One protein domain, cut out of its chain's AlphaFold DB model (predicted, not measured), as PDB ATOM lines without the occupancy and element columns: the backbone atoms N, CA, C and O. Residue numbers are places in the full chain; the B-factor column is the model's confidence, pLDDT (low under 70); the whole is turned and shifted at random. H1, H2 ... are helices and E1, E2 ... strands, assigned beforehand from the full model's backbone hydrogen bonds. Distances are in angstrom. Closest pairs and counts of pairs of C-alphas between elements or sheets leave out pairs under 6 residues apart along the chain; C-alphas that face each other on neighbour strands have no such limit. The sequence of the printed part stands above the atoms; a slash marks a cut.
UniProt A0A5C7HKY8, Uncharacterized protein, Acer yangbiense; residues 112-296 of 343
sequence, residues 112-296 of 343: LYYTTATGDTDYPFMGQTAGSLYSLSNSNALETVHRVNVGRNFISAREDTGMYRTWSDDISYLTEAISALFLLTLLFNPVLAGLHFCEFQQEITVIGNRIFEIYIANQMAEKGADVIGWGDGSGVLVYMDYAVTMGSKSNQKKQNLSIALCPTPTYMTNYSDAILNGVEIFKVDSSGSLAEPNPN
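What this domain is: This is residues 112 to 296 of the 343 residues of an uncharacterized protein of Acer yangbiense (UniProt A0A5C7HKY8). Two sheets stand face to face as a sandwich: the larger, E2 E1 E8 E5 E10 E3, is curled like part of a barrel, and the smaller, E4 E9 E6 E7, is much less curled. The hairpin of E1 and E2 makes one edge of the larger sheet, and the short helix H1 sits over E8. The printed part has 185 residues, with ten named strands and one named helix in the order E1 to E7, H1, E8 to E10; the class is mostly strand, with under half of the residues in named elements. The larger sheet is mixed, the smaller all antiparallel. The whole is compact, with a radius of gyration of the C-alphas of 17.0 A and spans of 48 by 41 by 36 A.

Where its parts are: E1, residues 121 to 126, begins at C-alpha 121 (33.844, 38.951, -2.731). E2 is residues 133 to 136, and E3 residues 142 to 149, bending by 60 degrees at residue 145. E4, residues 178 to 186, is 20.2 A long, and E5, residues 191 to 198, 23.1 A. E6 is residues 212 to 216, E7 residues 219 to 225 and H1 residues 227 to 231. E8, residues 237 to 244, is 22.5 A long, and E9, residues 255 to 263, 25.4 A. E10, residues 278 to 284, ends at C-alpha 284 (42.292, 31.016, 3.445).

How they stand to each other: In the larger sheet, strongly twisted, E2 and E3 are edge strands. E1 is staggered: residues 121 to 124 pair with E2, antiparallel, N 123 to O 134 at 2.9 A, and residues 125 to 126 with E8, parallel, N 126 to O 243 at 2.8 A. E8 and E5 are antiparallel, N 193 to O 242 at 2.8 A, as are E5 and E10, N 194 to O 280 at 2.8 A, and E10 and E3, N 148 to O 279 at 2.8 A. H1 is on this sheet at a height of 7.6 A; its O i to N i+4 pair is within hydrogen-bond range. In the other sheet, N 184 and O 257 of E4 and E9 are 2.9 A apart, N 215 and O 260 of E6 and E9 2.8 A, and N 214 and O 222 of the hairpin E6 and E7 2.9 A. E3 with E10, E4 with E9, E5 with E8 and E6 with E7 form a jelly roll, four nested antiparallel pairs wound over both sheets.

The domain as a whole: The C-alphas farthest apart, of Tyr 267 and Asn 294, are 50.5 A apart. The printed part has no cut. The links E3 to E4, E5 to E6 and E9 to E10 are long. Mean pLDDT of the printed part is 87.0; residues 115 to 120, 175 to 180 and 247 to 254 are under 70.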
ATOM      1  N   LEU A 112      37.895  45.679   5.247       80.56
ATOM      2  CA  LEU A 112      39.353  45.582   5.210       80.56
ATOM      3  C   LEU A 112      39.848  44.393   4.365       80.56
ATOM      4  O   LEU A 112      40.644  44.606   3.465       80.56
ATOM      5  N   TYR A 113      39.389  43.166   4.649       81.00
ATOM      6  CA  TYR A 113      39.766  41.941   3.896       81.00
ATOM      7  C   TYR A 113      38.560  41.125   3.400       81.00
ATOM      8  O   TYR A 113      38.688  40.081   2.762       81.00
ATOM      9  N   TYR A 114      37.372  41.587   3.758       74.19
ATOM     10  CA  TYR A 114      36.082  40.946   3.557       74.19
ATOM     11  C   TYR A 114      35.092  42.059   3.220       74.19
ATOM     12  O   TYR A 114      35.154  43.104   3.865       74.19
ATOM     13  N   THR A 115      34.158  41.869   2.290       63.81
ATOM     14  CA  THR A 115      33.176  42.915   1.945       63.81
ATOM     15  C   THR A 115      31.923  42.920   2.837       63.81
ATOM     16  O   THR A 115      31.684  42.044   3.676       63.81
ATOM     17  N   THR A 116      31.123  43.983   2.695       52.28
ATOM     18  CA  THR A 116      29.925  44.277   3.493       52.28
ATOM     19  C   THR A 116      28.856  43.187   3.427       52.28
ATOM     20  O   THR A 116      28.507  42.756   2.336       52.28
ATOM     21  N   ALA A 117      28.278  42.884   4.597       49.62
ATOM     22  CA  ALA A 117      26.939  42.384   4.980       49.62
ATOM     23  C   ALA A 117      26.068  41.477   4.069       49.62
ATOM     24  O   ALA A 117      25.174  40.830   4.610       49.62
ATOM     25  N   THR A 118      26.244  41.399   2.747       48.78
ATOM     26  CA  THR A 118      25.290  40.735   1.836       48.78
ATOM     27  C   THR A 118      25.894  39.887   0.713       48.78
ATOM     28  O   THR A 118      25.117  39.377  -0.090       48.78
ATOM     29  N   GLY A 119      27.210  39.683   0.605       57.72
ATOM     30  CA  GLY A 119      27.713  38.853  -0.496       57.72
ATOM     31  C   GLY A 119      29.172  38.445  -0.423       57.72
ATOM     32  O   GLY A 119      29.968  39.040   0.299       57.72
ATOM     33  N   ASP A 120      29.477  37.401  -1.186       65.94
ATOM     34  CA  ASP A 120      30.831  36.942  -1.459       65.94
ATOM     35  C   ASP A 120      31.617  38.025  -2.215       65.94
ATOM     36  O   ASP A 120      31.056  38.790  -3.003       65.94
ATOM     37  N   THR A 121      32.925  38.090  -1.975       78.25
ATOM     38  CA  THR A 121      33.844  38.951  -2.731       78.25
ATOM     39  C   THR A 121      34.568  38.113  -3.758       78.25
ATOM     40  O   THR A 121      35.236  37.147  -3.390       78.25
ATOM     41  N   ASP A 122      34.468  38.496  -5.022       88.50
ATOM     42  CA  ASP A 122      35.189  37.828  -6.094       88.50
ATOM     43  C   ASP A 122      36.544  38.496  -6.321       88.50
ATOM     44  O   ASP A 122      36.626  39.663  -6.705       88.50
ATOM     45  N   TYR A 123      37.611  37.728  -6.124       90.44
ATOM     46  CA  TYR A 123      38.976  38.152  -6.403       90.44
ATOM     47  C   TYR A 123      39.491  37.506  -7.689       90.44
ATOM     48  O   TYR A 123      39.195  36.333  -7.940       90.44
ATOM     49  N   PRO A 124      40.315  38.203  -8.493       93.38
ATOM     50  CA  PRO A 124      41.049  37.569  -9.580       93.38
ATOM     51  C   PRO A 124      41.842  36.362  -9.062       93.38
ATOM     52  O   PRO A 124      42.614  36.484  -8.109       93.38
ATOM     53  N   PHE A 125      41.648  35.192  -9.681       93.88
ATOM     54  CA  PHE A 125      42.209  33.936  -9.189       93.88
ATOM     55  C   PHE A 125      43.467  33.528  -9.956       93.88
ATOM     56  O   PHE A 125      43.425  32.901 -11.018       93.88
ATOM     57  N   MET A 126      44.612  33.893  -9.396       93.25
ATOM     58  CA  MET A 126      45.931  33.602  -9.942       93.25
ATOM     59  C   MET A 126      46.283  32.118  -9.797       93.25
ATOM     60  O   MET A 126      45.936  31.454  -8.818       93.25
ATOM     61  N   GLY A 127      47.001  31.601 -10.792       87.38
ATOM     62  CA  GLY A 127      47.358  30.193 -10.957       87.38
ATOM     63  C   GLY A 127      46.248  29.314 -11.542       87.38
ATOM     64  O   GLY A 127      46.412  28.095 -11.616       87.38
ATOM     65  N   GLN A 128      45.136  29.916 -11.971       87.75
ATOM     66  CA  GLN A 128      44.084  29.292 -12.781       87.75
ATOM     67  C   GLN A 128      44.060  29.883 -14.201       87.75
ATOM     68  O   GLN A 128      44.898  30.708 -14.574       87.75
ATOM     69  N   THR A 129      43.111  29.436 -15.027       86.44
ATOM     70  CA  THR A 129      42.875  30.024 -16.350       86.44
ATOM     71  C   THR A 129      42.637  31.533 -16.226       86.44
ATOM     72  O   THR A 129      41.968  31.997 -15.307       86.44
ATOM     73  N   ALA A 130      43.205  32.317 -17.146       84.88
ATOM     74  CA  ALA A 130      43.051  33.768 -17.133       84.88
ATOM     75  C   ALA A 130      41.563  34.168 -17.113       84.88
ATOM     76  O   ALA A 130      40.773  33.655 -17.906       84.88
ATOM     77  N   GLY A 131      41.200  35.075 -16.203       84.69
ATOM     78  CA  GLY A 131      39.819  35.517 -15.982       84.69
ATOM     79  C   GLY A 131      39.022  34.693 -14.964       84.69
ATOM     80  O   GLY A 131      37.868  35.025 -14.710       84.69
ATOM     81  N   SER A 132      39.596  33.642 -14.366       91.94
ATOM     82  CA  SER A 132      38.968  32.948 -13.235       91.94
ATOM     83  C   SER A 132      38.845  33.859 -12.010       91.94
ATOM     84  O   SER A 132      39.738  34.661 -11.732       91.94
ATOM     85  N   LEU A 133      37.754  33.689 -11.263       92.44
ATOM     86  CA  LEU A 133      37.468  34.402 -10.019       92.44
ATOM     87  C   LEU A 133      37.428  33.423  -8.841       92.44
ATOM     88  O   LEU A 133      37.109  32.243  -9.014       92.44
ATOM     89  N   TYR A 134      37.770  33.918  -7.656       91.19
ATOM     90  CA  TYR A 134      37.698  33.199  -6.391       91.19
ATOM     91  C   TYR A 134      36.798  33.964  -5.430       91.19
ATOM     92  O   TYR A 134      37.123  35.086  -5.043       91.19
ATOM     93  N   SER A 135      35.693  33.338  -5.041       89.94
ATOM     94  CA  SER A 135      34.716  33.918  -4.127       89.94
ATOM     95  C   SER A 135      35.128  33.657  -2.678       89.94
ATOM     96  O   SER A 135      35.229  32.504  -2.253       89.94
ATOM     97  N   LEU A 136      35.362  34.724  -1.916       88.50
ATOM     98  CA  LEU A 136      35.589  34.678  -0.473       88.50
ATOM     99  C   LEU A 136      34.363  35.224   0.259       88.50
ATOM    100  O   LEU A 136      33.927  36.346   0.003       88.50
ATOM    101  N   SER A 137      33.841  34.453   1.206       86.75
ATOM    102  CA  SER A 137      32.663  34.820   1.994       86.75
ATOM    103  C   SER A 137      33.042  35.249   3.416       86.75
ATOM    104  O   SER A 137      34.095  34.879   3.936       86.75
ATOM    105  N   ASN A 138      32.127  35.921   4.119       86.00
ATOM    106  CA  ASN A 138      32.282  36.210   5.554       86.00
ATOM    107  C   ASN A 138      32.255  34.946   6.435       86.00
ATOM    108  O   ASN A 138      32.592  34.997   7.615       86.00
ATOM    109  N   SER A 139      31.873  33.797   5.865       88.50
ATOM    110  CA  SER A 139      31.943  32.501   6.544       88.50
ATOM    111  C   SER A 139      33.333  31.863   6.484       88.50
ATOM    112  O   SER A 139      33.546  30.827   7.111       88.50
ATOM    113  N   ASN A 140      34.275  32.474   5.758       92.69
ATOM    114  CA  ASN A 140      35.662  32.039   5.697       92.69
ATOM    115  C   ASN A 140      36.505  32.660   6.810       92.69
ATOM    116  O   ASN A 140      36.316  33.810   7.215       92.69
ATOM    117  N   ALA A 141      37.503  31.909   7.256       95.06
ATOM    118  CA  ALA A 141      38.532  32.402   8.159       95.06
ATOM    119  C   ALA A 141      39.837  32.648   7.399       95.06
ATOM    120  O   ALA A 141      40.198  31.891   6.496       95.06
ATOM    121  N   LEU A 142      40.563  33.687   7.808       95.88
ATOM    122  CA  LEU A 142      41.873  34.027   7.257       95.88
ATOM    123  C   LEU A 142      42.942  33.916   8.346       95.88
ATOM    124  O   LEU A 142      42.762  34.467   9.424       95.88
ATOM    125  N   GLU A 143      44.068  33.253   8.092       97.00
ATOM    126  CA  GLU A 143      45.255  33.320   8.962       97.00
ATOM    127  C   GLU A 143      46.278  34.272   8.339       97.00
ATOM    128  O   GLU A 143      46.695  34.067   7.199       97.00
ATOM    129  N   THR A 144      46.701  35.305   9.070       95.50
ATOM    130  CA  THR A 144      47.780  36.189   8.609       95.50
ATOM    131  C   THR A 144      49.097  35.424   8.632       95.50
ATOM    132  O   THR A 144      49.520  34.938   9.682       95.50
ATOM    133  N   VAL A 145      49.771  35.362   7.487       92.50
ATOM    134  CA  VAL A 145      51.071  34.692   7.351       92.50
ATOM    135  C   VAL A 145      52.196  35.708   7.247       92.50
ATOM    136  O   VAL A 145      53.190  35.606   7.961       92.50
ATOM    137  N   HIS A 146      52.030  36.707   6.383       92.38
ATOM    138  CA  HIS A 146      53.009  37.773   6.204       92.38
ATOM    139  C   HIS A 146      52.314  39.127   6.158       92.38
ATOM    140  O   HIS A 146      51.230  39.256   5.595       92.38
ATOM    141  N   ARG A 147      52.963  40.132   6.745       94.69
ATOM    142  CA  ARG A 147      52.554  41.534   6.698       94.69
ATOM    143  C   ARG A 147      53.812  42.386   6.641       94.69
ATOM    144  O   ARG A 147      54.546  42.457   7.624       94.69
ATOM    145  N   VAL A 148      54.064  42.979   5.483       94.19
ATOM    146  CA  VAL A 148      55.347  43.575   5.104       94.19
ATOM    147  C   VAL A 148      55.147  45.042   4.741       94.19
ATOM    148  O   VAL A 148      54.285  45.366   3.927       94.19
ATOM    149  N   ASN A 149      55.943  45.920   5.345       93.88
ATOM    150  CA  ASN A 149      56.017  47.348   5.062       93.88
ATOM    151  C   ASN A 149      57.134  47.594   4.040       93.88
ATOM    152  O   ASN A 149      58.311  47.656   4.394       93.88
ATOM    153  N   VAL A 150      56.770  47.667   2.762       92.31
ATOM    154  CA  VAL A 150      57.734  47.644   1.657       92.31
ATOM    155  C   VAL A 150      58.514  48.958   1.582       92.31
ATOM    156  O   VAL A 150      57.941  50.048   1.663       92.31
ATOM    157  N   GLY A 151      59.838  48.857   1.443       87.44
ATOM    158  CA  GLY A 151      60.769  49.982   1.382       87.44
ATOM    159  C   GLY A 151      60.874  50.791   2.678       87.44
ATOM    160  O   GLY A 151      61.339  51.934   2.650       87.44
ATOM    161  N   ARG A 152      60.395  50.257   3.808       88.69
ATOM    162  CA  ARG A 152      60.277  50.980   5.079       88.69
ATOM    163  C   ARG A 152      60.642  50.093   6.270       88.69
ATOM    164  O   ARG A 152      60.822  48.888   6.161       88.69
ATOM    165  N   ASN A 153      60.767  50.728   7.433       91.56
ATOM    166  CA  ASN A 153      61.118  50.051   8.677       91.56
ATOM    167  C   ASN A 153      59.944  49.243   9.245       91.56
ATOM    168  O   ASN A 153      58.775  49.529   8.973       91.56
ATOM    169  N   PHE A 154      60.281  48.303  10.123       93.94
ATOM    170  CA  PHE A 154      59.344  47.621  11.008       93.94
ATOM    171  C   PHE A 154      58.373  48.598  11.704       93.94
ATOM    172  O   PHE A 154      58.799  49.627  12.231       93.94
ATOM    173  N   ILE A 155      57.083  48.243  11.749       94.88
ATOM    174  CA  ILE A 155      56.041  48.957  12.507       94.88
ATOM    175  C   ILE A 155      55.552  48.042  13.624       94.88
ATOM    176  O   ILE A 155      55.025  46.954  13.368       94.88
ATOM    177  N   SER A 156      55.692  48.493  14.870       95.12
ATOM    178  CA  SER A 156      55.203  47.739  16.022       95.12
ATOM    179  C   SER A 156      53.677  47.803  16.142       95.12
ATOM    180  O   SER A 156      53.042  48.766  15.718       95.12
ATOM    181  N   ALA A 157      53.079  46.835  16.843       94.44
ATOM    182  CA  ALA A 157      51.647  46.847  17.155       94.44
ATOM    183  C   ALA A 157      51.155  48.154  17.812       94.44
ATOM    184  O   ALA A 157      49.993  48.516  17.676       94.44
ATOM    185  N   ARG A 158      52.014  48.882  18.535       93.94
ATOM    186  CA  ARG A 158      51.636  50.150  19.187       93.94
ATOM    187  C   ARG A 158      51.580  51.334  18.226       93.94
ATOM    188  O   ARG A 158      50.928  52.322  18.540       93.94
ATOM    189  N   GLU A 159      52.292  51.241  17.113       96.12
ATOM    190  CA  GLU A 159      52.408  52.294  16.102       96.12
ATOM    191  C   GLU A 159      51.450  52.065  14.924       96.12
ATOM    192  O   GLU A 159      51.312  52.936  14.068       96.12
ATOM    193  N   ASP A 160      50.768  50.915  14.883       95.06
ATOM    194  CA  ASP A 160      49.705  50.640  13.915       95.06
ATOM    195  C   ASP A 160      48.475  51.532  14.147       95.06
ATOM    196  O   ASP A 160      48.274  52.144  15.197       95.06
ATOM    197  N   THR A 161      47.592  51.564  13.155       91.38
ATOM    198  CA  THR A 161      46.408  52.426  13.093       91.38
ATOM    199  C   THR A 161      45.244  51.913  13.955       91.38
ATOM    200  O   THR A 161      44.113  51.798  13.488       91.38
ATOM    201  N   GLY A 162      45.516  51.550  15.213       90.50
ATOM    202  CA  GLY A 162      44.519  51.127  16.207       90.50
ATOM    203  C   GLY A 162      44.066  49.664  16.125       90.50
ATOM    204  O   GLY A 162      43.340  49.209  17.008       90.50
ATOM    205  N   MET A 163      44.513  48.909  15.116       93.06
ATOM    206  CA  MET A 163      44.233  47.471  14.977       93.06
ATOM    207  C   MET A 163      45.330  46.580  15.576       93.06
ATOM    208  O   MET A 163      45.160  45.362  15.656       93.06
ATOM    209  N   TYR A 164      46.424  47.176  16.055       94.06
ATOM    210  CA  TYR A 164      47.542  46.499  16.714       94.06
ATOM    211  C   TYR A 164      48.229  45.422  15.861       94.06
ATOM    212  O   TYR A 164      48.717  44.416  16.374       94.06
ATOM    213  N   ARG A 165      48.260  45.615  14.542       94.81
ATOM    214  CA  ARG A 165      48.998  44.759  13.611       94.81
ATOM    215  C   ARG A 165      50.485  45.087  13.677       94.81
ATOM    216  O   ARG A 165      50.872  46.225  13.905       94.81
ATOM    217  N   THR A 166      51.325  44.092  13.441       94.12
ATOM    218  CA  THR A 166      52.774  44.291  13.303       94.12
ATOM    219  C   THR A 166      53.158  44.154  11.837       94.12
ATOM    220  O   THR A 166      52.722  43.196  11.199       94.12
ATOM    221  N   TRP A 167      53.965  45.081  11.321       95.12
ATOM    222  CA  TRP A 167      54.481  45.036   9.952       95.12
ATOM    223  C   TRP A 167      55.992  44.821   9.976       95.12
ATOM    224  O   TRP A 167      56.710  45.600  10.603       95.12
ATOM    225  N   SER A 168      56.480  43.775   9.308       92.81
ATOM    226  CA  SER A 168      57.917  43.549   9.131       92.81
ATOM    227  C   SER A 168      58.495  44.495   8.079       92.81
ATOM    228  O   SER A 168      57.760  44.972   7.217       92.81
ATOM    229  N   ASP A 169      59.805  44.732   8.109       90.69
ATOM    230  CA  ASP A 169      60.496  45.271   6.933       90.69
ATOM    231  C   ASP A 169      60.513  44.242   5.783       90.69
ATOM    232  O   ASP A 169      60.076  43.091   5.936       90.69
ATOM    233  N   ASP A 170      60.968  44.675   4.609       84.88
ATOM    234  CA  ASP A 170      61.023  43.870   3.392       84.88
ATOM    235  C   ASP A 170      62.384  43.210   3.125       84.88
ATOM    236  O   ASP A 170      62.498  42.401   2.201       84.88
ATOM    237  N   ILE A 171      63.404  43.480   3.948       80.94
ATOM    238  CA  ILE A 171      64.800  43.096   3.685       80.94
ATOM    239  C   ILE A 171      64.941  41.579   3.513       80.94
ATOM    240  O   ILE A 171      65.680  41.120   2.644       80.94
ATOM    241  N   SER A 172      64.203  40.783   4.293       73.50
ATOM    242  CA  SER A 172      64.246  39.316   4.213       73.50
ATOM    243  C   SER A 172      63.563  38.718   2.977       73.50
ATOM    244  O   SER A 172      63.681  37.514   2.751       73.50
ATOM    245  N   TYR A 173      62.818  39.518   2.210       73.88
ATOM    246  CA  TYR A 173      62.015  39.059   1.071       73.88
ATOM    247  C   TYR A 173      62.569  39.506  -0.285       73.88
ATOM    248  O   TYR A 173      62.172  38.954  -1.315       73.88
ATOM    249  N   LEU A 174      63.482  40.481  -0.289       71.19
ATOM    250  CA  LEU A 174      64.131  40.982  -1.494       71.19
ATOM    251  C   LEU A 174      65.209  40.002  -1.971       71.19
ATOM    252  O   LEU A 174      66.062  39.553  -1.207       71.19
ATOM    253  N   THR A 175      65.197  39.690  -3.265       64.06
ATOM    254  CA  THR A 175      66.282  38.926  -3.899       64.06
ATOM    255  C   THR A 175      67.310  39.887  -4.501       64.06
ATOM    256  O   THR A 175      66.938  40.815  -5.215       64.06
ATOM    257  N   GLU A 176      68.607  39.659  -4.253       50.03
ATOM    258  CA  GLU A 176      69.708  40.562  -4.664       50.03
ATOM    259  C   GLU A 176      69.757  40.873  -6.174       50.03
ATOM    260  O   GLU A 176      70.407  41.829  -6.593       50.03
ATOM    261  N   ALA A 177      69.082  40.075  -7.006       50.03
ATOM    262  CA  ALA A 177      69.123  40.197  -8.457       50.03
ATOM    263  C   ALA A 177      68.048  41.127  -9.051       50.03
ATOM    264  O   ALA A 177      68.212  41.559 -10.190       50.03
ATOM    265  N   ILE A 178      66.942  41.408  -8.340       54.69
ATOM    266  CA  ILE A 178      65.800  42.171  -8.881       54.69
ATOM    267  C   ILE A 178      65.152  42.992  -7.758       54.69
ATOM    268  O   ILE A 178      64.478  42.443  -6.888       54.69
ATOM    269  N   SER A 179      65.285  44.319  -7.820       55.62
ATOM    270  CA  SER A 179      64.782  45.301  -6.838       55.62
ATOM    271  C   SER A 179      63.248  45.424  -6.743       55.62
ATOM    272  O   SER A 179      62.746  46.398  -6.198       55.62
ATOM    273  N   ALA A 180      62.496  44.454  -7.265       66.81
ATOM    274  CA  ALA A 180      61.032  44.434  -7.266       66.81
ATOM    275  C   ALA A 180      60.441  43.008  -7.288       66.81
ATOM    276  O   ALA A 180      59.299  42.813  -7.707       66.81
ATOM    277  N   LEU A 181      61.227  41.998  -6.885       76.25
ATOM    278  CA  LEU A 181      60.775  40.611  -6.770       76.25
ATOM    279  C   LEU A 181      60.679  40.206  -5.297       76.25
ATOM    280  O   LEU A 181      61.700  40.062  -4.624       76.25
ATOM    281  N   PHE A 182      59.453  39.950  -4.846       77.38
ATOM    282  CA  PHE A 182      59.148  39.315  -3.568       77.38
ATOM    283  C   PHE A 182      59.003  37.812  -3.771       77.38
ATOM    284  O   PHE A 182      58.221  37.363  -4.614       77.38
ATOM    285  N   LEU A 183      59.734  37.030  -2.978       79.81
ATOM    286  CA  LEU A 183      59.660  35.574  -3.009       79.81
ATOM    287  C   LEU A 183      59.312  35.032  -1.621       79.81
ATOM    288  O   LEU A 183      60.091  35.167  -0.681       79.81
ATOM    289  N   LEU A 184      58.157  34.379  -1.501       79.81
ATOM    290  CA  LEU A 184      57.695  33.754  -0.262       79.81
ATOM    291  C   LEU A 184      57.501  32.253  -0.477       79.81
ATOM    292  O   LEU A 184      56.711  31.841  -1.320       79.81
ATOM    293  N   THR A 185      58.197  31.411   0.284       79.56
ATOM    294  CA  THR A 185      57.967  29.958   0.249       79.56
ATOM    295  C   THR A 185      56.785  29.596   1.138       79.56
ATOM    296  O   THR A 185      56.887  29.652   2.360       79.56
ATOM    297  N   LEU A 186      55.685  29.166   0.526       81.38
ATOM    298  CA  LEU A 186      54.452  28.767   1.195       81.38
ATOM    299  C   LEU A 186      54.229  27.250   1.062       81.38
ATOM    300  O   LEU A 186      54.673  26.597   0.111       81.38
ATOM    301  N   LEU A 187      53.550  26.671   2.051       77.31
ATOM    302  CA  LEU A 187      53.244  25.231   2.129       77.31
ATOM    303  C   LEU A 187      51.747  24.935   1.969       77.31
ATOM    304  O   LEU A 187      51.306  23.803   2.163       77.31
ATOM    305  N   PHE A 188      50.968  25.960   1.646       80.62
ATOM    306  CA  PHE A 188      49.516  25.959   1.706       80.62
ATOM    307  C   PHE A 188      48.940  26.801   0.572       80.62
ATOM    308  O   PHE A 188      49.589  27.695   0.024       80.62
ATOM    309  N   ASN A 189      47.702  26.486   0.224       84.69
ATOM    310  CA  ASN A 189      46.903  27.162  -0.780       84.69
ATOM    311  C   ASN A 189      45.410  26.856  -0.514       84.69
ATOM    312  O   ASN A 189      45.113  25.796   0.046       84.69
ATOM    313  N   PRO A 190      44.474  27.722  -0.939       90.69
ATOM    314  CA  PRO A 190      44.714  29.027  -1.554       90.69
ATOM    315  C   PRO A 190      45.137  30.091  -0.528       90.69
ATOM    316  O   PRO A 190      44.980  29.921   0.683       90.69
ATOM    317  N   VAL A 191      45.702  31.185  -1.033       93.50
ATOM    318  CA  VAL A 191      46.053  32.374  -0.249       93.50
ATOM    319  C   VAL A 191      45.401  33.613  -0.849       93.50
ATOM    320  O   VAL A 191      45.150  33.650  -2.050       93.50
ATOM    321  N   LEU A 192      45.153  34.620  -0.022       94.56
ATOM    322  CA  LEU A 192      44.791  35.967  -0.443       94.56
ATOM    323  C   LEU A 192      46.034  36.851  -0.302       94.56
ATOM    324  O   LEU A 192      46.616  36.928   0.781       94.56
ATOM    325  N   ALA A 193      46.461  37.470  -1.398       95.00
ATOM    326  CA  ALA A 193      47.575  38.406  -1.433       95.00
ATOM    327  C   ALA A 193      47.033  39.825  -1.621       95.00
ATOM    328  O   ALA A 193      46.515  40.139  -2.691       95.00
ATOM    329  N   GLY A 194      47.169  40.655  -0.591       94.81
ATOM    330  CA  GLY A 194      46.816  42.069  -0.618       94.81
ATOM    331  C   GLY A 194      48.043  42.933  -0.882       94.81
ATOM    332  O   GLY A 194      49.037  42.861  -0.155       94.81
ATOM    333  N   LEU A 195      47.979  43.746  -1.931       95.25
ATOM    334  CA  LEU A 195      49.020  44.685  -2.333       95.25
ATOM    335  C   LEU A 195      48.574  46.115  -2.026       95.25
ATOM    336  O   LEU A 195      47.482  46.535  -2.408       95.25
ATOM    337  N   HIS A 196      49.439  46.860  -1.342       95.19
ATOM    338  CA  HIS A 196      49.171  48.224  -0.894       95.19
ATOM    339  C   HIS A 196      49.970  49.204  -1.742       95.19
ATOM    340  O   HIS A 196      51.198  49.096  -1.813       95.19
ATOM    341  N   PHE A 197      49.292  50.186  -2.331       95.81
ATOM    342  CA  PHE A 197      49.902  51.211  -3.170       95.81
ATOM    343  C   PHE A 197      49.519  52.611  -2.702       95.81
ATOM    344  O   PHE A 197      48.379  52.877  -2.338       95.81
ATOM    345  N   CYS A 198      50.473  53.528  -2.738       95.88
ATOM    346  CA  CYS A 198      50.252  54.949  -2.534       95.88
ATOM    347  C   CYS A 198      51.350  55.701  -3.279       95.88
ATOM    348  O   CYS A 198      52.528  55.576  -2.932       95.88
ATOM    349  N   GLU A 199      50.974  56.463  -4.304       96.12
ATOM    350  CA  GLU A 199      51.925  57.271  -5.063       96.12
ATOM    351  C   GLU A 199      52.187  58.586  -4.333       96.12
ATOM    352  O   GLU A 199      51.314  59.446  -4.266       96.12
ATOM    353  N   PHE A 200      53.381  58.751  -3.772       93.62
ATOM    354  CA  PHE A 200      53.737  59.899  -2.930       93.62
ATOM    355  C   PHE A 200      54.855  60.766  -3.522       93.62
ATOM    356  O   PHE A 200      55.233  61.768  -2.908       93.62
ATOM    357  N   GLN A 201      55.428  60.383  -4.665       94.69
ATOM    358  CA  GLN A 201      56.500  61.154  -5.288       94.69
ATOM    359  C   GLN A 201      55.931  62.395  -5.971       94.69
ATOM    360  O   GLN A 201      54.988  62.314  -6.753       94.69
ATOM    361  N   GLN A 202      56.516  63.558  -5.680       92.75
ATOM    362  CA  GLN A 202      55.988  64.853  -6.127       92.75
ATOM    363  C   GLN A 202      56.027  65.017  -7.650       92.75
ATOM    364  O   GLN A 202      55.294  65.829  -8.208       92.75
ATOM    365  N   GLU A 203      56.883  64.254  -8.325       94.50
ATOM    366  CA  GLU A 203      57.041  64.267  -9.774       94.50
ATOM    367  C   GLU A 203      55.977  63.420 -10.493       94.50
ATOM    368  O   GLU A 203      55.739  63.629 -11.680       94.50
ATOM    369  N   ILE A 204      55.322  62.489  -9.789       95.19
ATOM    370  CA  ILE A 204      54.351  61.541 -10.349       95.19
ATOM    371  C   ILE A 204      52.958  61.960  -9.883       95.19
ATOM    372  O   ILE A 204      52.483  61.570  -8.820       95.19
ATOM    373  N   THR A 205      52.306  62.803 -10.679       94.25
ATOM    374  CA  THR A 205      51.041  63.453 -10.277       94.25
ATOM    375  C   THR A 205      49.897  63.246 -11.256       94.25
ATOM    376  O   THR A 205      48.752  63.538 -10.917       94.25
ATOM    377  N   VAL A 206      50.177  62.739 -12.459       94.56
ATOM    378  CA  VAL A 206      49.160  62.528 -13.494       94.56
ATOM    379  C   VAL A 206      49.184  61.094 -14.012       94.56
ATOM    380  O   VAL A 206      50.238  60.456 -14.073       94.56
ATOM    381  N   ILE A 207      48.009  60.613 -14.419       95.69
ATOM    382  CA  ILE A 207      47.807  59.299 -15.043       95.69
ATOM    383  C   ILE A 207      48.802  59.120 -16.203       95.69
ATOM    384  O   ILE A 207      49.045  60.035 -16.995       95.69
ATOM    385  N   GLY A 208      49.408  57.941 -16.276       94.31
ATOM    386  CA  GLY A 208      50.407  57.532 -17.256       94.31
ATOM    387  C   GLY A 208      51.850  57.885 -16.892       94.31
ATOM    388  O   GLY A 208      52.776  57.463 -17.592       94.31
ATOM    389  N   ASN A 209      52.084  58.633 -15.805       95.12
ATOM    390  CA  ASN A 209      53.445  58.966 -15.373       95.12
ATOM    391  C   ASN A 209      54.259  57.734 -15.007       95.12
ATOM    392  O   ASN A 209      55.404  57.655 -15.437       95.12
ATOM    393  N   ARG A 210      53.671  56.790 -14.276       96.12
ATOM    394  CA  ARG A 210      54.301  55.527 -13.907       96.12
ATOM    395  C   ARG A 210      53.328  54.400 -14.217       96.12
ATOM    396  O   ARG A 210      52.313  54.263 -13.544       96.12
ATOM    397  N   ILE A 211      53.654  53.625 -15.244       96.56
ATOM    398  CA  ILE A 211      52.935  52.404 -15.607       96.56
ATOM    399  C   ILE A 211      53.894  51.228 -15.440       96.56
ATOM    400  O   ILE A 211      55.044  51.286 -15.886       96.56
ATOM    401  N   PHE A 212      53.423  50.169 -14.794       96.06
ATOM    402  CA  PHE A 212      54.171  48.928 -14.627       96.06
ATOM    403  C   PHE A 212      53.247  47.714 -14.716       96.06
ATOM    404  O   PHE A 212      52.028  47.811 -14.601       96.06
ATOM    405  N   GLU A 213      53.830  46.551 -14.946       95.50
ATOM    406  CA  GLU A 213      53.133  45.271 -14.938       95.50
ATOM    407  C   GLU A 213      53.275  44.618 -13.560       95.50
ATOM    408  O   GLU A 213      54.310  44.749 -12.901       95.50
ATOM    409  N   ILE A 214      52.250  43.875 -13.142       95.31
ATOM    410  CA  ILE A 214      52.264  43.082 -11.910       95.31
ATOM    411  C   ILE A 214      52.120  41.616 -12.286       95.31
ATOM    412  O   ILE A 214      51.160  41.218 -12.949       95.31
ATOM    413  N   TYR A 215      53.059  40.801 -11.818       93.06
ATOM    414  CA  TYR A 215      53.022  39.353 -11.946       93.06
ATOM    415  C   TYR A 215      52.896  38.708 -10.573       93.06
ATOM    416  O   TYR A 215      53.675  39.002  -9.670       93.06
ATOM    417  N   ILE A 216      51.957  37.776 -10.433       92.38
ATOM    418  CA  ILE A 216      51.740  36.987  -9.220       92.38
ATOM    419  C   ILE A 216      51.797  35.509  -9.596       92.38
ATOM    420  O   ILE A 216      51.144  35.072 -10.541       92.38
ATOM    421  N   ALA A 217      52.614  34.730  -8.887       89.06
ATOM    422  CA  ALA A 217      52.881  33.322  -9.193       89.06
ATOM    423  C   ALA A 217      53.278  33.090 -10.671       89.06
ATOM    424  O   ALA A 217      52.889  32.101 -11.297       89.06
ATOM    425  N   ASN A 218      54.072  34.011 -11.232       86.81
ATOM    426  CA  ASN A 218      54.502  34.049 -12.640       86.81
ATOM    427  C   ASN A 218      53.357  34.171 -13.669       86.81
ATOM    428  O   ASN A 218      53.566  33.914 -14.855       86.81
ATOM    429  N   GLN A 219      52.162  34.567 -13.236       91.25
ATOM    430  CA  GLN A 219      51.035  34.930 -14.087       91.25
ATOM    431  C   GLN A 219      50.845  36.448 -14.054       91.25
ATOM    432  O   GLN A 219      50.991  37.063 -13.004       91.25
ATOM    433  N   MET A 220      50.537  37.056 -15.201       92.62
ATOM    434  CA  MET A 220      50.230  38.487 -15.273       92.62
ATOM    435  C   MET A 220      48.909  38.753 -14.544       92.62
ATOM    436  O   MET A 220      47.867  38.246 -14.964       92.62
ATOM    437  N   ALA A 221      48.986  39.521 -13.462       94.44
ATOM    438  CA  ALA A 221      47.842  40.006 -12.701       94.44
ATOM    439  C   ALA A 221      47.360  41.342 -13.282       94.44
ATOM    440  O   ALA A 221      46.191  41.467 -13.623       94.44
ATOM    441  N   GLU A 222      48.286  42.282 -13.504       95.19
ATOM    442  CA  GLU A 222      47.994  43.591 -14.097       95.19
ATOM    443  C   GLU A 222      48.934  43.882 -15.261       95.19
ATOM    444  O   GLU A 222      50.154  43.758 -15.142       95.19
ATOM    445  N   LYS A 223      48.366  44.301 -16.395       94.00
ATOM    446  CA  LYS A 223      49.130  44.657 -17.602       94.00
ATOM    447  C   LYS A 223      49.621  46.111 -17.600       94.00
ATOM    448  O   LYS A 223      50.543  46.454 -18.329       94.00
ATOM    449  N   GLY A 224      48.963  46.981 -16.847       94.50
ATOM    450  CA  GLY A 224      49.246  48.412 -16.844       94.50
ATOM    451  C   GLY A 224      48.747  49.035 -15.557       94.50
ATOM    452  O   GLY A 224      47.766  49.772 -15.570       94.50
ATOM    453  N   ALA A 225      49.394  48.671 -14.456       96.62
ATOM    454  CA  ALA A 225      49.153  49.253 -13.152       96.62
ATOM    455  C   ALA A 225      49.532  50.735 -13.169       96.62
ATOM    456  O   ALA A 225      50.666  51.084 -13.501       96.62
ATOM    457  N   ASP A 226      48.577  51.586 -12.805       96.81
ATOM    458  CA  ASP A 226      48.743  53.030 -12.670       96.81
ATOM    459  C   ASP A 226      48.078  53.471 -11.365       96.81
ATOM    460  O   ASP A 226      46.853  53.559 -11.261       96.81
ATOM    461  N   VAL A 227      48.904  53.728 -10.352       97.31
ATOM    462  CA  VAL A 227      48.439  54.033  -8.994       97.31
ATOM    463  C   VAL A 227      47.694  55.369  -8.936       97.31
ATOM    464  O   VAL A 227      46.721  55.477  -8.192       97.31
ATOM    465  N   ILE A 228      48.087  56.362  -9.745       96.62
ATOM    466  CA  ILE A 228      47.359  57.638  -9.834       96.62
ATOM    467  C   ILE A 228      45.982  57.400 -10.449       96.62
ATOM    468  O   ILE A 228      44.991  57.932  -9.952       96.62
ATOM    469  N   GLY A 229      45.918  56.579 -11.502       96.06
ATOM    470  CA  GLY A 229      44.662  56.200 -12.147       96.06
ATOM    471  C   GLY A 229      43.717  55.427 -11.227       96.06
ATOM    472  O   GLY A 229      42.514  55.669 -11.254       96.06
ATOM    473  N   TRP A 230      44.241  54.529 -10.391       95.88
ATOM    474  CA  TRP A 230      43.437  53.772  -9.425       95.88
ATOM    475  C   TRP A 230      42.974  54.606  -8.230       95.88
ATOM    476  O   TRP A 230      41.843  54.446  -7.775       95.88
ATOM    477  N   GLY A 231      43.847  55.468  -7.708       93.44
ATOM    478  CA  GLY A 231      43.582  56.272  -6.515       93.44
ATOM    479  C   GLY A 231      42.867  57.595  -6.784       93.44
ATOM    480  O   GLY A 231      42.524  58.283  -5.831       93.44
ATOM    481  N   ASP A 232      42.664  57.973  -8.050       93.19
ATOM    482  CA  ASP A 232      42.166  59.299  -8.457       93.19
ATOM    483  C   ASP A 232      43.016  60.461  -7.894       93.19
ATOM    484  O   ASP A 232      42.527  61.539  -7.558       93.19
ATOM    485  N   GLY A 233      44.329  60.235  -7.758       92.81
ATOM    486  CA  GLY A 233      45.263  61.250  -7.275       92.81
ATOM    487  C   GLY A 233      46.510  60.713  -6.573       92.81
ATOM    488  O   GLY A 233      46.598  59.553  -6.174       92.81
ATOM    489  N   SER A 234      47.491  61.603  -6.405       94.44
ATOM    490  CA  SER A 234      48.689  61.346  -5.597       94.44
ATOM    491  C   SER A 234      48.358  61.410  -4.102       94.44
ATOM    492  O   SER A 234      47.538  62.214  -3.660       94.44
ATOM    493  N   GLY A 235      49.004  60.553  -3.315       94.12
ATOM    494  CA  GLY A 235      48.818  60.426  -1.873       94.12
ATOM    495  C   GLY A 235      47.580  59.623  -1.472       94.12
ATOM    496  O   GLY A 235      47.329  59.467  -0.278       94.12
ATOM    497  N   VAL A 236      46.820  59.098  -2.438       95.00
ATOM    498  CA  VAL A 236      45.656  58.247  -2.172       95.00
ATOM    499  C   VAL A 236      46.101  56.793  -2.036       95.00
ATOM    500  O   VAL A 236      46.942  56.308  -2.793       95.00
ATOM    501  N   LEU A 237      45.572  56.115  -1.020       91.75
ATOM    502  CA  LEU A 237      45.869  54.718  -0.729       91.75
ATOM    503  C   LEU A 237      44.960  53.809  -1.559       91.75
ATOM    504  O   LEU A 237      43.741  53.973  -1.554       91.75
ATOM    505  N   VAL A 238      45.565  52.843  -2.242       93.50
ATOM    506  CA  VAL A 238      44.900  51.854  -3.091       93.50
ATOM    507  C   VAL A 238      45.260  50.461  -2.587       93.50
ATOM    508  O   VAL A 238      46.428  50.171  -2.317       93.50
ATOM    509  N   TYR A 239      44.251  49.599  -2.487       90.94
ATOM    510  CA  TYR A 239      44.389  48.204  -2.081       90.94
ATOM    511  C   TYR A 239      43.935  47.304  -3.223       90.94
ATOM    512  O   TYR A 239      42.850  47.508  -3.768       90.94
ATOM    513  N   MET A 240      44.761  46.324  -3.579       92.81
ATOM    514  CA  MET A 240      44.451  45.346  -4.618       92.81
ATOM    515  C   MET A 240      44.648  43.940  -4.067       92.81
ATOM    516  O   MET A 240      45.758  43.584  -3.669       92.81
ATOM    517  N   ASP A 241      43.584  43.143  -4.076       93.44
ATOM    518  CA  ASP A 241      43.579  41.791  -3.526       93.44
ATOM    519  C   ASP A 241      43.476  40.736  -4.630       93.44
ATOM    520  O   ASP A 241      42.635  40.810  -5.529       93.44
ATOM    521  N   TYR A 242      44.318  39.710  -4.527       94.25
ATOM    522  CA  TYR A 242      44.383  38.606  -5.476       94.25
ATOM    523  C   TYR A 242      44.297  37.284  -4.729       94.25
ATOM    524  O   TYR A 242      45.103  37.002  -3.837       94.25
ATOM    525  N   ALA A 243      43.358  36.426  -5.119       94.50
ATOM    526  CA  ALA A 243      43.383  35.043  -4.676       94.50
ATOM    527  C   ALA A 243      44.444  34.298  -5.482       94.50
ATOM    528  O   ALA A 243      44.536  34.449  -6.699       94.50
ATOM    529  N   VAL A 244      45.242  33.466  -4.829       93.69
ATOM    530  CA  VAL A 244      46.330  32.737  -5.477       93.69
ATOM    531  C   VAL A 244      46.257  31.277  -5.086       93.69
ATOM    532  O   VAL A 244      46.253  30.913  -3.909       93.69
ATOM    533  N   THR A 245      46.250  30.411  -6.090       90.44
ATOM    534  CA  THR A 245      46.542  28.994  -5.908       90.44
ATOM    535  C   THR A 245      47.787  28.667  -6.705       90.44
ATOM    536  O   THR A 245      47.882  28.941  -7.895       90.44
ATOM    537  N   MET A 246      48.788  28.106  -6.049       83.88
ATOM    538  CA  MET A 246      49.994  27.683  -6.737       83.88
ATOM    539  C   MET A 246      49.798  26.219  -7.161       83.88
ATOM    540  O   MET A 246      49.282  25.383  -6.411       83.88
ATOM    541  N   GLY A 247      50.115  25.916  -8.420       65.25
ATOM    542  CA  GLY A 247      49.961  24.570  -8.960       65.25
ATOM    543  C   GLY A 247      50.988  23.609  -8.358       65.25
ATOM    544  O   GLY A 247      52.182  23.898  -8.352       65.25
ATOM    545  N   SER A 248      50.541  22.418  -7.951       54.78
ATOM    546  CA  SER A 248      51.419  21.307  -7.558       54.78
ATOM    547  C   SER A 248      52.168  20.756  -8.781       54.78
ATOM    548  O   SER A 248      51.843  19.691  -9.310       54.78
ATOM    549  N   LYS A 249      53.180  21.475  -9.272       46.94
ATOM    550  CA  LYS A 249      54.113  20.927 -10.262       46.94
ATOM    551  C   LYS A 249      55.005  19.900  -9.550       46.94
ATOM    552  O   LYS A 249      55.880  20.270  -8.784       46.94
ATOM    553  N   SER A 250      54.717  18.615  -9.781       42.84
ATOM    554  CA  SER A 250      55.509  17.411  -9.454       42.84
ATOM    555  C   SER A 250      56.273  17.396  -8.113       42.84
ATOM    556  O   SER A 250      57.315  18.027  -7.980       42.84
ATOM    557  N   ASN A 251      55.842  16.561  -7.158       43.81
ATOM    558  CA  ASN A 251      56.592  16.126  -5.960       43.81
ATOM    559  C   ASN A 251      57.188  17.203  -5.023       43.81
ATOM    560  O   ASN A 251      57.811  16.846  -4.021       43.81
ATOM    561  N   GLN A 252      56.990  18.497  -5.274       48.44
ATOM    562  CA  GLN A 252      57.453  19.560  -4.389       48.44
ATOM    563  C   GLN A 252      56.354  19.925  -3.386       48.44
ATOM    564  O   GLN A 252      55.324  20.488  -3.736       48.44
ATOM    565  N   LYS A 253      56.593  19.610  -2.104       55.28
ATOM    566  CA  LYS A 253      55.748  20.046  -0.974       55.28
ATOM    567  C   LYS A 253      55.863  21.553  -0.680       55.28
ATOM    568  O   LYS A 253      55.098  22.057   0.127       55.28
ATOM    569  N   LYS A 254      56.831  22.243  -1.294       59.84
ATOM    570  CA  LYS A 254      57.117  23.677  -1.139       59.84
ATOM    571  C   LYS A 254      56.779  24.394  -2.435       59.84
ATOM    572  O   LYS A 254      57.245  23.961  -3.485       59.84
ATOM    573  N   GLN A 255      56.010  25.473  -2.353       71.69
ATOM    574  CA  GLN A 255      55.677  26.306  -3.503       71.69
ATOM    575  C   GLN A 255      56.035  27.752  -3.184       71.69
ATOM    576  O   GLN A 255      55.761  28.235  -2.090       71.69
ATOM    577  N   ASN A 256      56.697  28.434  -4.112       78.81
ATOM    578  CA  ASN A 256      57.075  29.826  -3.907       78.81
ATOM    579  C   ASN A 256      56.017  30.731  -4.533       78.81
ATOM    580  O   ASN A 256      55.815  30.693  -5.748       78.81
ATOM    581  N   LEU A 257      55.387  31.561  -3.710       87.75
ATOM    582  CA  LEU A 257      54.648  32.721  -4.166       87.75
ATOM    583  C   LEU A 257      55.665  33.771  -4.617       87.75
ATOM    584  O   LEU A 257      56.466  34.253  -3.816       87.75
ATOM    585  N   SER A 258      55.645  34.096  -5.905       89.75
ATOM    586  CA  SER A 258      56.369  35.235  -6.462       89.75
ATOM    587  C   SER A 258      55.410  36.403  -6.672       89.75
ATOM    588  O   SER A 258      54.330  36.210  -7.226       89.75
ATOM    589  N   ILE A 259      55.812  37.601  -6.258       92.00
ATOM    590  CA  ILE A 259      55.183  38.863  -6.658       92.00
ATOM    591  C   ILE A 259      56.283  39.692  -7.313       92.00
ATOM    592  O   ILE A 259      57.288  39.997  -6.670       92.00
ATOM    593  N   ALA A 260      56.128  39.998  -8.596       91.81
ATOM    594  CA  ALA A 260      57.106  40.751  -9.366       91.81
ATOM    595  C   ALA A 260      56.454  41.986  -9.981       91.81
ATOM    596  O   ALA A 260      55.382  41.884 -10.580       91.81
ATOM    597  N   LEU A 261      57.123  43.129  -9.855       93.25
ATOM    598  CA  LEU A 261      56.725  44.365 -10.520       93.25
ATOM    599  C   LEU A 261      57.719  44.654 -11.639       93.25
ATOM    600  O   LEU A 261      58.930  44.685 -11.413       93.25
ATOM    601  N   CYS A 262      57.206  44.859 -12.846       91.69
ATOM    602  CA  CYS A 262      58.019  45.050 -14.039       91.69
ATOM    603  C   CYS A 262      57.724  46.434 -14.633       91.69
ATOM    604  O   CYS A 262      56.630  46.637 -15.160       91.69
ATOM    605  N   PRO A 263      58.667  47.389 -14.572       92.19
ATOM    606  CA  PRO A 263      58.494  48.698 -15.189       92.19
ATOM    607  C   PRO A 263      58.170  48.607 -16.680       92.19
ATOM    608  O   PRO A 263      58.812  47.856 -17.422       92.19
ATOM    609  N   THR A 264      57.204  49.400 -17.141       92.44
ATOM    610  CA  THR A 264      56.913  49.503 -18.573       92.44
ATOM    611  C   THR A 264      57.983  50.367 -19.269       92.44
ATOM    612  O   THR A 264      58.445  51.348 -18.686       92.44
ATOM    613  N   PRO A 265      58.393  50.063 -20.520       91.38
ATOM    614  CA  PRO A 265      59.404  50.845 -21.235       91.38
ATOM    615  C   PRO A 265      59.085  52.343 -21.375       91.38
ATOM    616  O   PRO A 265      57.933  52.740 -21.555       91.38
ATOM    617  N   THR A 266      60.132  53.171 -21.448       90.69
ATOM    618  CA  THR A 266      60.066  54.651 -21.472       90.69
ATOM    619  C   THR A 266      59.295  55.276 -22.641       90.69
ATOM    620  O   THR A 266      59.080  56.481 -22.653       90.69
ATOM    621  N   TYR A 267      58.909  54.507 -23.663       90.38
ATOM    622  CA  TYR A 267      58.071  55.011 -24.758       90.38
ATOM    623  C   TYR A 267      56.564  54.909 -24.463       90.38
ATOM    624  O   TYR A 267      55.768  55.459 -25.219       90.38
ATOM    625  N   MET A 268      56.167  54.205 -23.396       90.25
ATOM    626  CA  MET A 268      54.773  54.091 -22.942       90.25
ATOM    627  C   MET A 268      54.503  54.844 -21.634       90.25
ATOM    628  O   MET A 268      53.344  55.039 -21.283       90.25
ATOM    629  N   THR A 269      55.544  55.241 -20.902       94.38
ATOM    630  CA  THR A 269      55.418  55.908 -19.604       94.38
ATOM    631  C   THR A 269      56.545  56.915 -19.395       94.38
ATOM    632  O   THR A 269      57.648  56.736 -19.916       94.38
ATOM    633  N   ASN A 270      56.273  57.977 -18.636       93.06
ATOM    634  CA  ASN A 270      57.253  59.036 -18.378       93.06
ATOM    635  C   ASN A 270      58.352  58.576 -17.409       93.06
ATOM    636  O   ASN A 270      59.505  58.983 -17.540       93.06
ATOM    637  N   TYR A 271      57.996  57.704 -16.465       93.88
ATOM    638  CA  TYR A 271      58.870  57.150 -15.443       93.88
ATOM    639  C   TYR A 271      58.793  55.622 -15.513       93.88
ATOM    640  O   TYR A 271      57.859  55.003 -15.011       93.88
ATOM    641  N   SER A 272      59.791  55.019 -16.169       92.75
ATOM    642  CA  SER A 272      59.949  53.561 -16.282       92.75
ATOM    643  C   SER A 272      60.449  52.982 -14.957       92.75
ATOM    644  O   SER A 272      61.617  52.615 -14.827       92.75
ATOM    645  N   ASP A 273      59.552  52.910 -13.982       91.25
ATOM    646  CA  ASP A 273      59.786  52.378 -12.642       91.25
ATOM    647  C   ASP A 273      58.502  51.715 -12.102       91.25
ATOM    648  O   ASP A 273      57.449  51.796 -12.736       91.25
ATOM    649  N   ALA A 274      58.567  51.060 -10.944       93.00
ATOM    650  CA  ALA A 274      57.421  50.456 -10.270       93.00
ATOM    651  C   ALA A 274      57.376  50.859  -8.790       93.00
ATOM    652  O   ALA A 274      58.391  51.224  -8.204       93.00
ATOM    653  N   ILE A 275      56.196  50.786  -8.173       93.56
ATOM    654  CA  ILE A 275      56.009  51.127  -6.757       93.56
ATOM    655  C   ILE A 275      55.134  50.090  -6.065       93.56
ATOM    656  O   ILE A 275      54.192  49.573  -6.656       93.56
ATOM    657  N   LEU A 276      55.453  49.801  -4.807       94.56
ATOM    658  CA  LEU A 276      54.660  49.000  -3.881       94.56
ATOM    659  C   LEU A 276      54.984  49.472  -2.465       94.56
ATOM    660  O   LEU A 276      56.143  49.721  -2.145       94.56
ATOM    661  N   ASN A 277      53.964  49.621  -1.627       94.69
ATOM    662  CA  ASN A 277      54.095  50.206  -0.293       94.69
ATOM    663  C   ASN A 277      53.895  49.167   0.816       94.69
ATOM    664  O   ASN A 277      54.378  49.355   1.928       94.69
ATOM    665  N   GLY A 278      53.216  48.057   0.527       94.12
ATOM    666  CA  GLY A 278      52.968  47.005   1.504       94.12
ATOM    667  C   GLY A 278      52.451  45.718   0.871       94.12
ATOM    668  O   GLY A 278      51.860  45.740  -0.208       94.12
ATOM    669  N   VAL A 279      52.671  44.601   1.558       94.75
ATOM    670  CA  VAL A 279      52.165  43.279   1.170       94.75
ATOM    671  C   VAL A 279      51.571  42.590   2.385       94.75
ATOM    672  O   VAL A 279      52.207  42.515   3.435       94.75
ATOM    673  N   GLU A 280      50.381  42.028   2.233       95.56
ATOM    674  CA  GLU A 280      49.763  41.150   3.219       95.56
ATOM    675  C   GLU A 280      49.409  39.816   2.573       95.56
ATOM    676  O   GLU A 280      48.804  39.774   1.507       95.56
ATOM    677  N   ILE A 281      49.796  38.715   3.212       95.06
ATOM    678  CA  ILE A 281      49.499  37.362   2.749       95.06
ATOM    679  C   ILE A 281      48.661  36.671   3.812       95.06
ATOM    680  O   ILE A 281      49.121  36.471   4.941       95.06
ATOM    681  N   PHE A 282      47.465  36.253   3.418       95.56
ATOM    682  CA  PHE A 282      46.553  35.492   4.253       95.56
ATOM    683  C   PHE A 282      46.375  34.092   3.698       95.56
ATOM    684  O   PHE A 282      46.115  33.900   2.511       95.56
ATOM    685  N   LYS A 283      46.452  33.095   4.565       94.75
ATOM    686  CA  LYS A 283      45.952  31.767   4.249       94.75
ATOM    687  C   LYS A 283      44.436  31.769   4.383       94.75
ATOM    688  O   LYS A 283      43.919  32.231   5.396       94.75
ATOM    689  N   VAL A 284      43.746  31.210   3.395       94.62
ATOM    690  CA  VAL A 284      42.292  31.016   3.445       94.62
ATOM    691  C   VAL A 284      41.988  29.630   4.005       94.62
ATOM    692  O   VAL A 284      42.692  28.661   3.699       94.62
ATOM    693  N   ASP A 285      40.964  29.517   4.848       94.38
ATOM    694  CA  ASP A 285      40.550  28.227   5.387       94.38
ATOM    695  C   ASP A 285      40.098  27.256   4.285       94.38
ATOM    696  O   ASP A 285      39.548  27.638   3.252       94.38
ATOM    697  N   SER A 286      40.317  25.964   4.525       91.94
ATOM    698  CA  SER A 286      39.791  24.898   3.679       91.94
ATOM    699  C   SER A 286      38.839  24.040   4.496       91.94
ATOM    700  O   SER A 286      39.259  23.320   5.405       91.94
ATOM    701  N   SER A 287      37.544  24.130   4.183       91.19
ATOM    702  CA  SER A 287      36.477  23.399   4.885       91.19
ATOM    703  C   SER A 287      36.494  23.621   6.407       91.19
ATOM    704  O   SER A 287      36.310  22.682   7.185       91.19
ATOM    705  N   GLY A 288      36.759  24.853   6.849       94.00
ATOM    706  CA  GLY A 288      36.812  25.216   8.262       94.00
ATOM    707  C   GLY A 288      38.140  24.901   8.955       94.00
ATOM    708  O   GLY A 288      38.203  24.924  10.185       94.00
ATOM    709  N   SER A 289      39.207  24.581   8.219       95.62
ATOM    710  CA  SER A 289      40.530  24.311   8.792       95.62
ATOM    711  C   SER A 289      41.606  25.234   8.226       95.62
ATOM    712  O   SER A 289      41.827  25.288   7.019       95.62
ATOM    713  N   LEU A 290      42.327  25.890   9.133       95.31
ATOM    714  CA  LEU A 290      43.572  26.625   8.895       95.31
ATOM    715  C   LEU A 290      44.795  25.850   9.410       95.31
ATOM    716  O   LEU A 290      45.927  26.244   9.161       95.31
ATOM    717  N   ALA A 291      44.593  24.715  10.081       93.50
ATOM    718  CA  ALA A 291      45.686  23.937  10.648       93.50
ATOM    719  C   ALA A 291      46.675  23.412   9.597       93.50
ATOM    720  O   ALA A 291      46.295  22.992   8.501       93.50
ATOM    721  N   GLU A 292      47.949  23.379   9.984       86.44
ATOM    722  CA  GLU A 292      49.047  22.834   9.187       86.44
ATOM    723  C   GLU A 292      49.777  21.723   9.926       86.44
ATOM    724  O   GLU A 292      49.787  21.700  11.161       86.44
ATOM    725  N   PRO A 293      50.430  20.812   9.186       88.25
ATOM    726  CA  PRO A 293      51.406  19.919   9.779       88.25
ATOM    727  C   PRO A 293      52.520  20.716  10.460       88.25
ATOM    728  O   PRO A 293      52.943  21.761   9.966       88.25
ATOM    729  N   ASN A 294      53.052  20.184  11.559       88.50
ATOM    730  CA  ASN A 294      54.239  20.766  12.174       88.50
ATOM    731  C   ASN A 294      55.393  20.844  11.159       88.50
ATOM    732  O   ASN A 294      55.563  19.909  10.363       88.50
ATOM    733  N   PRO A 295      56.218  21.905  11.209       83.00
ATOM    734  CA  PRO A 295      57.410  21.987  10.381       83.00
ATOM    735  C   PRO A 295      58.299  20.758  10.594       83.00
ATOM    736  O   PRO A 295      58.483  20.300  11.723       83.00
ATOM    737  N   ASN A 296      58.850  20.205   9.512       71.31
ATOM    738  CA  ASN A 296      59.784  19.093   9.628       71.31
ATOM    739  C   ASN A 296      61.165  19.640  10.042       71.31
ATOM    740  O   ASN A 296      61.757  20.389   9.260       71.31
TER     741      ASN A 296